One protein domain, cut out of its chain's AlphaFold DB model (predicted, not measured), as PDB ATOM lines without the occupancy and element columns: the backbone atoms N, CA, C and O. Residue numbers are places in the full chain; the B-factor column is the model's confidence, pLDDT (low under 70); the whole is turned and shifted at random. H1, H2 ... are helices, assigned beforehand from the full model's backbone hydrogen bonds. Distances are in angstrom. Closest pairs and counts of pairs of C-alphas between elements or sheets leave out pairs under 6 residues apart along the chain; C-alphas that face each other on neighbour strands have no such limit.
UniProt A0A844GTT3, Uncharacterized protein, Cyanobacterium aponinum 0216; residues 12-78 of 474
ATOM      1  N   ILE A  12     248.079 236.433 153.563       91.12
ATOM      2  CA  ILE A  12     246.619 236.602 153.661       91.12
ATOM      3  C   ILE A  12     246.224 238.076 153.835       91.12
ATOM      4  O   ILE A  12     245.309 238.498 153.129       91.12
ATOM      5  N   PRO A  13     246.889 238.882 154.689       90.75
ATOM      6  CA  PRO A  13     246.653 240.326 154.761       90.75
ATOM      7  C   PRO A  13     246.687 241.011 153.384       90.75
ATOM      8  O   PRO A  13     245.711 241.653 153.004       90.75
ATOM      9  N   ASP A  14     247.721 240.752 152.575       91.75
ATOM     10  CA  ASP A  14     247.861 241.334 151.232       91.75
ATOM     11  C   ASP A  14     246.740 240.906 150.270       91.75
ATOM     12  O   ASP A  14     246.300 241.675 149.410       91.75
ATOM     13  N   LEU A  15     246.267 239.661 150.383       90.56
ATOM     14  CA  LEU A  15     245.132 239.171 149.599       90.56
ATOM     15  C   LEU A  15     243.820 239.833 150.030       90.56
ATOM     16  O   LEU A  15     242.979 240.128 149.180       90.56
ATOM     17  N   LEU A  16     243.634 240.085 151.327       88.69
ATOM     18  CA  LEU A  16     242.466 240.804 151.839       88.69
ATOM     19  C   LEU A  16     242.477 242.268 151.381       88.69
ATOM     20  O   LEU A  16     241.437 242.765 150.942       88.69
ATOM     21  N   ASP A  17     243.649 242.910 151.376       88.50
ATOM     22  CA  ASP A  17     243.837 244.268 150.855       88.50
ATOM     23  C   ASP A  17     243.514 244.352 149.356       88.50
ATOM     24  O   ASP A  17     242.749 245.220 148.932       88.50
ATOM     25  N   LYS A  18     243.996 243.398 148.543       91.19
ATOM     26  CA  LYS A  18     243.654 243.314 147.106       91.19
ATOM     27  C   LYS A  18     242.154 243.161 146.844       91.19
ATOM     28  O   LYS A  18     241.672 243.599 145.802       91.19
ATOM     29  N   ASN A  19     241.423 242.554 147.775       88.88
ATOM     30  CA  ASN A  19     239.975 242.375 147.697       88.88
ATOM     31  C   ASN A  19     239.180 243.515 148.367       88.88
ATOM     32  O   ASN A  19     237.958 243.415 148.475       88.88
ATOM     33  N   ASN A  20     239.838 244.603 148.796       91.69
ATOM     34  CA  ASN A  20     239.237 245.739 149.509       91.69
ATOM     35  C   ASN A  20     238.445 245.330 150.773       91.69
ATOM     36  O   ASN A  20     237.424 245.940 151.101       91.69
ATOM     37  N   LEU A  21     238.896 244.292 151.487       85.50
ATOM     38  CA  LEU A  21     238.265 243.819 152.722       85.50
ATOM     39  C   LEU A  21     238.948 244.430 153.950       85.50
ATOM     40  O   LEU A  21     240.164 244.384 154.086       85.50
ATOM     41  N   SER A  22     238.167 244.968 154.891       86.81
ATOM     42  CA  SER A  22     238.702 245.477 156.162       86.81
ATOM     43  C   SER A  22     238.964 244.343 157.158       86.81
ATOM     44  O   SER A  22     238.066 243.546 157.432       86.81
ATOM     45  N   TYR A  23     240.160 244.301 157.756       86.75
ATOM     46  CA  TYR A  23     240.560 243.266 158.716       86.75
ATOM     47  C   TYR A  23     241.349 243.823 159.913       86.75
ATOM     48  O   TYR A  23     241.768 244.978 159.936       86.75
ATOM     49  N   GLN A  24     241.538 242.982 160.935       86.69
ATOM     50  CA  GLN A  24     242.429 243.236 162.069       86.69
ATOM     51  C   GLN A  24     243.304 242.002 162.295       86.69
ATOM     52  O   GLN A  24     242.786 240.893 162.408       86.69
ATOM     53  N   VAL A  25     244.616 242.201 162.400       89.75
ATOM     54  CA  VAL A  25     245.590 241.147 162.719       89.75
ATOM     55  C   VAL A  25     246.432 241.558 163.921       89.75
ATOM     56  O   VAL A  25     246.614 242.743 164.199       89.75
ATOM     57  N   LYS A  26     246.950 240.568 164.646       90.19
ATOM     58  CA  LYS A  26     247.957 240.764 165.691       90.19
ATOM     59  C   LYS A  26     249.100 239.784 165.473       90.19
ATOM     60  O   LYS A  26     248.861 238.644 165.082       90.19
ATOM     61  N   ILE A  27     250.313 240.206 165.796       92.31
ATOM     62  CA  ILE A  27     251.470 239.311 165.838       92.31
ATOM     63  C   ILE A  27     251.385 238.500 167.135       92.31
ATOM     64  O   ILE A  27     251.185 239.059 168.217       92.31
ATOM     65  N   LEU A  28     251.477 237.176 167.024       89.81
ATOM     66  CA  LEU A  28     251.464 236.274 168.173       89.81
ATOM     67  C   LEU A  28     252.852 236.216 168.813       89.81
ATOM     68  O   LEU A  28     253.865 236.243 168.119       89.81
ATOM     69  N   ASN A  29     252.906 236.087 170.139       90.12
ATOM     70  CA  ASN A  29     254.157 235.696 170.788       90.12
ATOM     71  C   ASN A  29     254.458 234.209 170.520       90.12
ATOM     72  O   ASN A  29     253.606 233.469 170.032       90.12
ATOM     73  N   HIS A  30     255.660 233.760 170.867       89.12
ATOM     74  CA  HIS A  30     256.131 232.415 170.538       89.12
ATOM     75  C   HIS A  30     255.238 231.280 171.085       89.12
ATOM     76  O   HIS A  30     254.942 230.325 170.366       89.12
ATOM     77  N   ASP A  31     254.743 231.393 172.319       85.25
ATOM     78  CA  ASP A  31     253.870 230.368 172.912       85.25
ATOM     79  C   ASP A  31     252.475 230.374 172.278       85.25
ATOM     80  O   ASP A  31     251.914 229.321 171.965       85.25
ATOM     81  N   GLN A  32     251.928 231.564 172.024       85.31
ATOM     82  CA  GLN A  32     250.668 231.737 171.303       85.31
ATOM     83  C   GLN A  32     250.765 231.211 169.869       85.31
ATOM     84  O   GLN A  32     249.815 230.601 169.387       85.31
ATOM     85  N   TYR A  33     251.904 231.409 169.204       90.94
ATOM     86  CA  TYR A  33     252.172 230.908 167.861       90.94
ATOM     87  C   TYR A  33     252.221 229.379 167.837       90.94
ATOM     88  O   TYR A  33     251.481 228.757 167.078       90.94
ATOM     89  N   LYS A  34     252.981 228.758 168.750       89.25
ATOM     90  CA  LYS A  34     253.014 227.293 168.903       89.25
ATOM     91  C   LYS A  34     251.635 226.696 169.145       89.25
ATOM     92  O   LYS A  34     251.304 225.651 168.587       89.25
ATOM     93  N   GLN A  35     250.832 227.343 169.985       84.50
ATOM     94  CA  GLN A  35     249.467 226.900 170.237       84.50
ATOM     95  C   GLN A  35     248.564 227.119 169.014       84.50
ATOM     96  O   GLN A  35     247.748 226.255 168.704       84.50
ATOM     97  N   GLY A  36     248.731 228.236 168.302       84.12
ATOM     98  CA  GLY A  36     248.030 228.539 167.056       84.12
ATOM     99  C   GLY A  36     248.300 227.507 165.964       84.12
ATOM    100  O   GLY A  36     247.354 227.026 165.353       84.12
ATOM    101  N   LEU A  37     249.554 227.085 165.789       93.12
ATOM    102  CA  LEU A  37     249.939 226.043 164.833       93.12
ATOM    103  C   LEU A  37     249.283 224.687 165.138       93.12
ATOM    104  O   LEU A  37     248.826 224.003 164.228       93.12
ATOM    105  N   LYS A  38     249.171 224.302 166.418       86.94
ATOM    106  CA  LYS A  38     248.453 223.072 166.807       86.94
ATOM    107  C   LYS A  38     246.969 223.136 166.459       86.94
ATOM    108  O   LYS A  38     246.407 222.133 166.033       86.94
ATOM    109  N   TRP A  39     246.339 224.295 166.651       81.75
ATOM    110  CA  TRP A  39     244.952 224.501 166.240       81.75
ATOM    111  C   TRP A  39     244.803 224.475 164.726       81.75
ATOM    112  O   TRP A  39     243.884 223.831 164.231       81.75
ATOM    113  N   LYS A  40     245.742 225.096 164.008       89.81
ATOM    114  CA  LYS A  40     245.770 225.081 162.548       89.81
ATOM    115  C   LYS A  40     245.890 223.653 162.011       89.81
ATOM    116  O   LYS A  40     245.139 223.280 161.131       89.81
ATOM    117  N   LEU A  41     246.706 222.799 162.636       93.81
ATOM    118  CA  LEU A  41     246.816 221.385 162.251       93.81
ATOM    119  C   LEU A  41     245.488 220.622 162.391       93.81
ATOM    120  O   LEU A  41     245.203 219.740 161.590       93.81
ATOM    121  N   ILE A  42     244.694 220.931 163.422       83.69
ATOM    122  CA  ILE A  42     243.369 220.323 163.620       83.69
ATOM    123  C   ILE A  42     242.383 220.832 162.565       83.69
ATOM    124  O   ILE A  42     241.580 220.043 162.078       83.69
ATOM    125  N   GLU A  43     242.445 222.124 162.236       83.75
ATOM    126  CA  GLU A  43     241.651 222.746 161.173       83.75
ATOM    127  C   GLU A  43     241.914 222.056 159.829       83.75
ATOM    128  O   GLU A  43     240.994 221.423 159.317       83.75
ATOM    129  N   GLU A  44     243.164 222.026 159.349       91.06
ATOM    130  CA  GLU A  44     243.484 221.436 158.033       91.06
ATOM    131  C   GLU A  44     243.217 219.925 157.995       91.06
ATOM    132  O   GLU A  44     242.700 219.383 157.022       91.06
ATOM    133  N   ALA A  45     243.504 219.202 159.087       90.56
ATOM    134  CA  ALA A  45     243.155 217.783 159.173       90.56
ATOM    135  C   ALA A  45     241.631 217.554 159.139       90.56
ATOM    136  O   ALA A  45     241.177 216.502 158.682       90.56
ATOM    137  N   GLY A  46     240.849 218.516 159.634       80.88
ATOM    138  CA  GLY A  46     239.397 218.537 159.514       80.88
ATOM    139  C   GLY A  46     238.946 218.765 158.073       80.88
ATOM    140  O   GLY A  46     238.048 218.064 157.612       80.88
ATOM    141  N   GLU A  47     239.599 219.666 157.343       83.75
ATOM    142  CA  GLU A  47     239.297 219.946 155.933       83.75
ATOM    143  C   GLU A  47     239.595 218.713 155.054       83.75
ATOM    144  O   GLU A  47     238.700 218.247 154.336       83.75
ATOM    145  N   VAL A  48     240.743 218.043 155.270       92.12
ATOM    146  CA  VAL A  48     241.072 216.718 154.689       92.12
ATOM    147  C   VAL A  48     239.984 215.673 154.964       92.12
ATOM    148  O   VAL A  48     239.704 214.825 154.118       92.12
ATOM    149  N   PHE A  49     239.388 215.686 156.159       82.19
ATOM    150  CA  PHE A  49     238.341 214.733 156.535       82.19
ATOM    151  C   PHE A  49     237.006 215.006 155.828       82.19
ATOM    152  O   PHE A  49     236.240 214.070 155.600       82.19
ATOM    153  N   THR A  50     236.711 216.266 155.503       78.06
ATOM    154  CA  THR A  50     235.412 216.674 154.946       78.06
ATOM    155  C   THR A  50     235.329 216.659 153.425       78.06
ATOM    156  O   THR A  50     234.220 216.631 152.896       78.06
ATOM    157  N   THR A  51     236.456 216.704 152.719       86.62
ATOM    158  CA  THR A  51     236.442 216.801 151.257       86.62
ATOM    159  C   THR A  51     236.136 215.465 150.568       86.62
ATOM    160  O   THR A  51     236.667 214.413 150.926       86.62
ATOM    161  N   ASP A  52     235.280 215.517 149.543       88.31
ATOM    162  CA  ASP A  52     234.812 214.350 148.779       88.31
ATOM    163  C   ASP A  52     235.479 214.222 147.396       88.31
ATOM    164  O   ASP A  52     235.265 213.231 146.688       88.31
ATOM    165  N   ASN A  53     236.277 215.212 146.977       92.50
ATOM    166  CA  ASN A  53     236.933 215.209 145.672       92.50
ATOM    167  C   ASN A  53     238.462 215.224 145.788       92.50
ATOM    168  O   ASN A  53     239.050 215.569 146.808       92.50
ATOM    169  N   LYS A  54     239.114 214.769 144.718       94.25
ATOM    170  CA  LYS A  54     240.554 214.515 144.719       94.25
ATOM    171  C   LYS A  54     241.393 215.791 144.644       94.25
ATOM    172  O   LYS A  54     242.517 215.763 145.128       94.25
ATOM    173  N   GLU A  55     240.899 216.831 143.982       93.88
ATOM    174  CA  GLU A  55     241.647 218.076 143.773       93.88
ATOM    175  C   GLU A  55     241.749 218.830 145.096       93.88
ATOM    176  O   GLU A  55     242.859 219.019 145.586       93.88
ATOM    177  N   ASP A  56     240.611 219.066 145.748       92.12
ATOM    178  CA  ASP A  56     240.545 219.661 147.082       92.12
ATOM    179  C   ASP A  56     241.335 218.817 148.095       92.12
ATOM    180  O   ASP A  56     242.132 219.346 148.856       92.12
ATOM    181  N   LEU A  57     241.230 217.479 148.061       94.00
ATOM    182  CA  LEU A  57     242.022 216.615 148.950       94.00
ATOM    183  C   LEU A  57     243.536 216.830 148.813       94.00
ATOM    184  O   LEU A  57     244.263 216.678 149.793       94.00
ATOM    185  N   ILE A  58     244.035 217.128 147.612       96.94
ATOM    186  CA  ILE A  58     245.458 217.416 147.412       96.94
ATOM    187  C   ILE A  58     245.822 218.759 148.053       96.94
ATOM    188  O   ILE A  58     246.872 218.827 148.693       96.94
ATOM    189  N   GLU A  59     244.975 219.779 147.903       94.44
ATOM    190  CA  GLU A  59     245.169 221.097 148.521       94.44
ATOM    191  C   GLU A  59     245.173 220.985 150.050       94.44
ATOM    192  O   GLU A  59     246.159 221.357 150.684       94.44
ATOM    193  N   GLU A  60     244.176 220.319 150.636       95.50
ATOM    194  CA  GLU A  60     244.093 220.168 152.093       95.50
ATOM    195  C   GLU A  60     245.251 219.341 152.671       95.50
ATOM    196  O   GLU A  60     245.768 219.610 153.759       95.50
ATOM    197  N   ILE A  61     245.727 218.328 151.937       95.75
ATOM    198  CA  ILE A  61     246.929 217.592 152.338       95.75
ATOM    199  C   ILE A  61     248.158 218.508 152.290       95.75
ATOM    200  O   ILE A  61     248.984 218.431 153.202       95.75
ATOM    201  N   ALA A  62     248.306 219.350 151.264       96.38
ATOM    202  CA  ALA A  62     249.424 220.288 151.170       96.38
ATOM    203  C   ALA A  62     249.436 221.263 152.358       96.38
ATOM    204  O   ALA A  62     250.491 221.496 152.948       96.38
ATOM    205  N   ASP A  63     248.262 221.726 152.778       94.31
ATOM    206  CA  ASP A  63     248.094 222.604 153.933       94.31
ATOM    207  C   ASP A  63     248.474 221.904 155.247       94.31
ATOM    208  O   ASP A  63     249.208 222.464 156.068       94.31
ATOM    209  N   VAL A  64     248.117 220.625 155.412       97.12
ATOM    210  CA  VAL A  64     248.609 219.806 156.536       97.12
ATOM    211  C   VAL A  64     250.140 219.688 156.530       97.12
ATOM    212  O   VAL A  64     250.756 219.749 157.598       97.12
ATOM    213  N   TYR A  65     250.772 219.507 155.365       96.69
ATOM    214  CA  TYR A  65     252.235 219.430 155.260       96.69
ATOM    215  C   TYR A  65     252.906 220.741 155.683       96.69
ATOM    216  O   TYR A  65     253.802 220.703 156.526       96.69
ATOM    217  N   GLU A  66     252.426 221.877 155.176       97.50
ATOM    218  CA  GLU A  66     252.921 223.215 155.526       97.50
ATOM    219  C   GLU A  66     252.861 223.453 157.043       97.50
ATOM    220  O   GLU A  66     253.836 223.858 157.679       97.50
ATOM    221  N   VAL A  67     251.724 223.127 157.669       96.38
ATOM    222  CA  VAL A  67     251.554 223.310 159.115       96.38
ATOM    223  C   VAL A  67     252.478 222.387 159.910       96.38
ATOM    224  O   VAL A  67     253.011 222.795 160.944       96.38
ATOM    225  N   ILE A  68     252.697 221.148 159.454       96.94
ATOM    226  CA  ILE A  68     253.668 220.245 160.086       96.94
ATOM    227  C   ILE A  68     255.069 220.856 160.024       96.94
ATOM    228  O   ILE A  68     255.741 220.877 161.054       96.94
ATOM    229  N   GLU A  69     255.499 221.369 158.873       96.12
ATOM    230  CA  GLU A  69     256.815 221.999 158.714       96.12
ATOM    231  C   GLU A  69     256.985 223.198 159.657       96.12
ATOM    232  O   GLU A  69     257.948 223.238 160.428       96.12
ATOM    233  N   ALA A  70     255.989 224.084 159.730       96.38
ATOM    234  CA  ALA A  70     255.991 225.213 160.658       96.38
ATOM    235  C   ALA A  70     256.025 224.780 162.141       96.38
ATOM    236  O   ALA A  70     256.681 225.411 162.975       96.38
ATOM    237  N   ILE A  71     255.355 223.674 162.502       96.31
ATOM    238  CA  ILE A  71     255.425 223.092 163.856       96.31
ATOM    239  C   ILE A  71     256.829 222.566 164.158       96.31
ATOM    240  O   ILE A  71     257.302 222.733 165.289       96.31
ATOM    241  N   LEU A  72     257.474 221.905 163.197       96.31
ATOM    242  CA  LEU A  72     258.825 221.376 163.364       96.31
ATOM    243  C   LEU A  72     259.818 222.513 163.600       96.31
ATOM    244  O   LEU A  72     260.531 222.488 164.606       96.31
ATOM    245  N   GLU A  73     259.774 223.547 162.760       95.44
ATOM    246  CA  GLU A  73     260.626 224.728 162.884       95.44
ATOM    247  C   GLU A  73     260.418 225.435 164.230       95.44
ATOM    248  O   GLU A  73     261.369 225.610 164.993       95.44
ATOM    249  N   ALA A  74     259.168 225.731 164.604       94.44
ATOM    250  CA  ALA A  74     258.859 226.406 165.866       94.44
ATOM    251  C   ALA A  74     259.354 225.627 167.103       94.44
ATOM    252  O   ALA A  74     259.562 226.200 168.176       94.44
ATOM    253  N   ASN A  75     259.517 224.306 166.997       93.44
ATOM    254  CA  ASN A  75     259.986 223.454 168.089       93.44
ATOM    255  C   ASN A  75     261.446 223.011 167.953       93.44
ATOM    256  O   ASN A  75     261.897 222.248 168.807       93.44
ATOM    257  N   ASN A  76     262.186 223.521 166.964       94.50
ATOM    258  CA  ASN A  76     263.563 223.122 166.662       94.50
ATOM    259  C   ASN A  76     263.702 221.603 166.453       94.50
ATOM    260  O   ASN A  76     264.628 220.976 166.967       94.50
ATOM    261  N   ILE A  77     262.745 221.003 165.744       95.19
ATOM    262  CA  ILE A  77     262.736 219.579 165.400       95.19
ATOM    263  C   ILE A  77     263.089 219.456 163.922       95.19
ATOM    264  O   ILE A  77     262.509 220.150 163.093       95.19
ATOM    265  N   THR A  78     264.003 218.554 163.570       94.31
ATOM    266  CA  THR A  78     264.329 218.306 162.162       94.31
ATOM    267  C   THR A  78     263.430 217.229 161.557       94.31
ATOM    268  O   THR A  78     262.894 216.353 162.244       94.31
TER     269      THR A  78
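This is residues 12 to 78 of the 474 residues of an uncharacterized protein of Cyanobacterium aponinum 0216 (UniProt A0A844GTT3). Two long helices, H2 and H3, lie side by side as a helical hairpin, and a short helix, H1, is set off from it on a long link. Residues 14 to 20, of which 14 to 18 belong to H1, stick out free. The printed part has 67 residues, with three named helices in the order H1, H2, H3 and no named strand: all helix. It is loose, with a radius of gyration of the C-alphas of 14.2 A, and flat, spanning 37 by 34 by 17 A.

H1, residues 12 to 18, begins at C-alpha 12 (246.619, 236.602, 153.661) and is 9.8 A long. H2, residues 30 to 50, measures 30.3 A. H3, residues 54 to 74, measures 30.4 A and ends at C-alpha 74 (258.859, 226.406, 165.866).

H1 is apart from H2 and from H3. H2 and H3 touch, closest at the C-alphas of Val 48 and Glu 60, 5.3 A apart. They run opposite ways at a shallow tilt of 18 degrees. In H1, H2 and H3 every O i to N i+4 pair is within hydrogen-bond range.

The C-alphas farthest apart, of Asn 20 and Thr 78, are 39.3 A apart. The link from H1 to H2 is long, and that from H2 to H3 tight. The printed part has no cut, and no printed residue is under 70 in pLDDT.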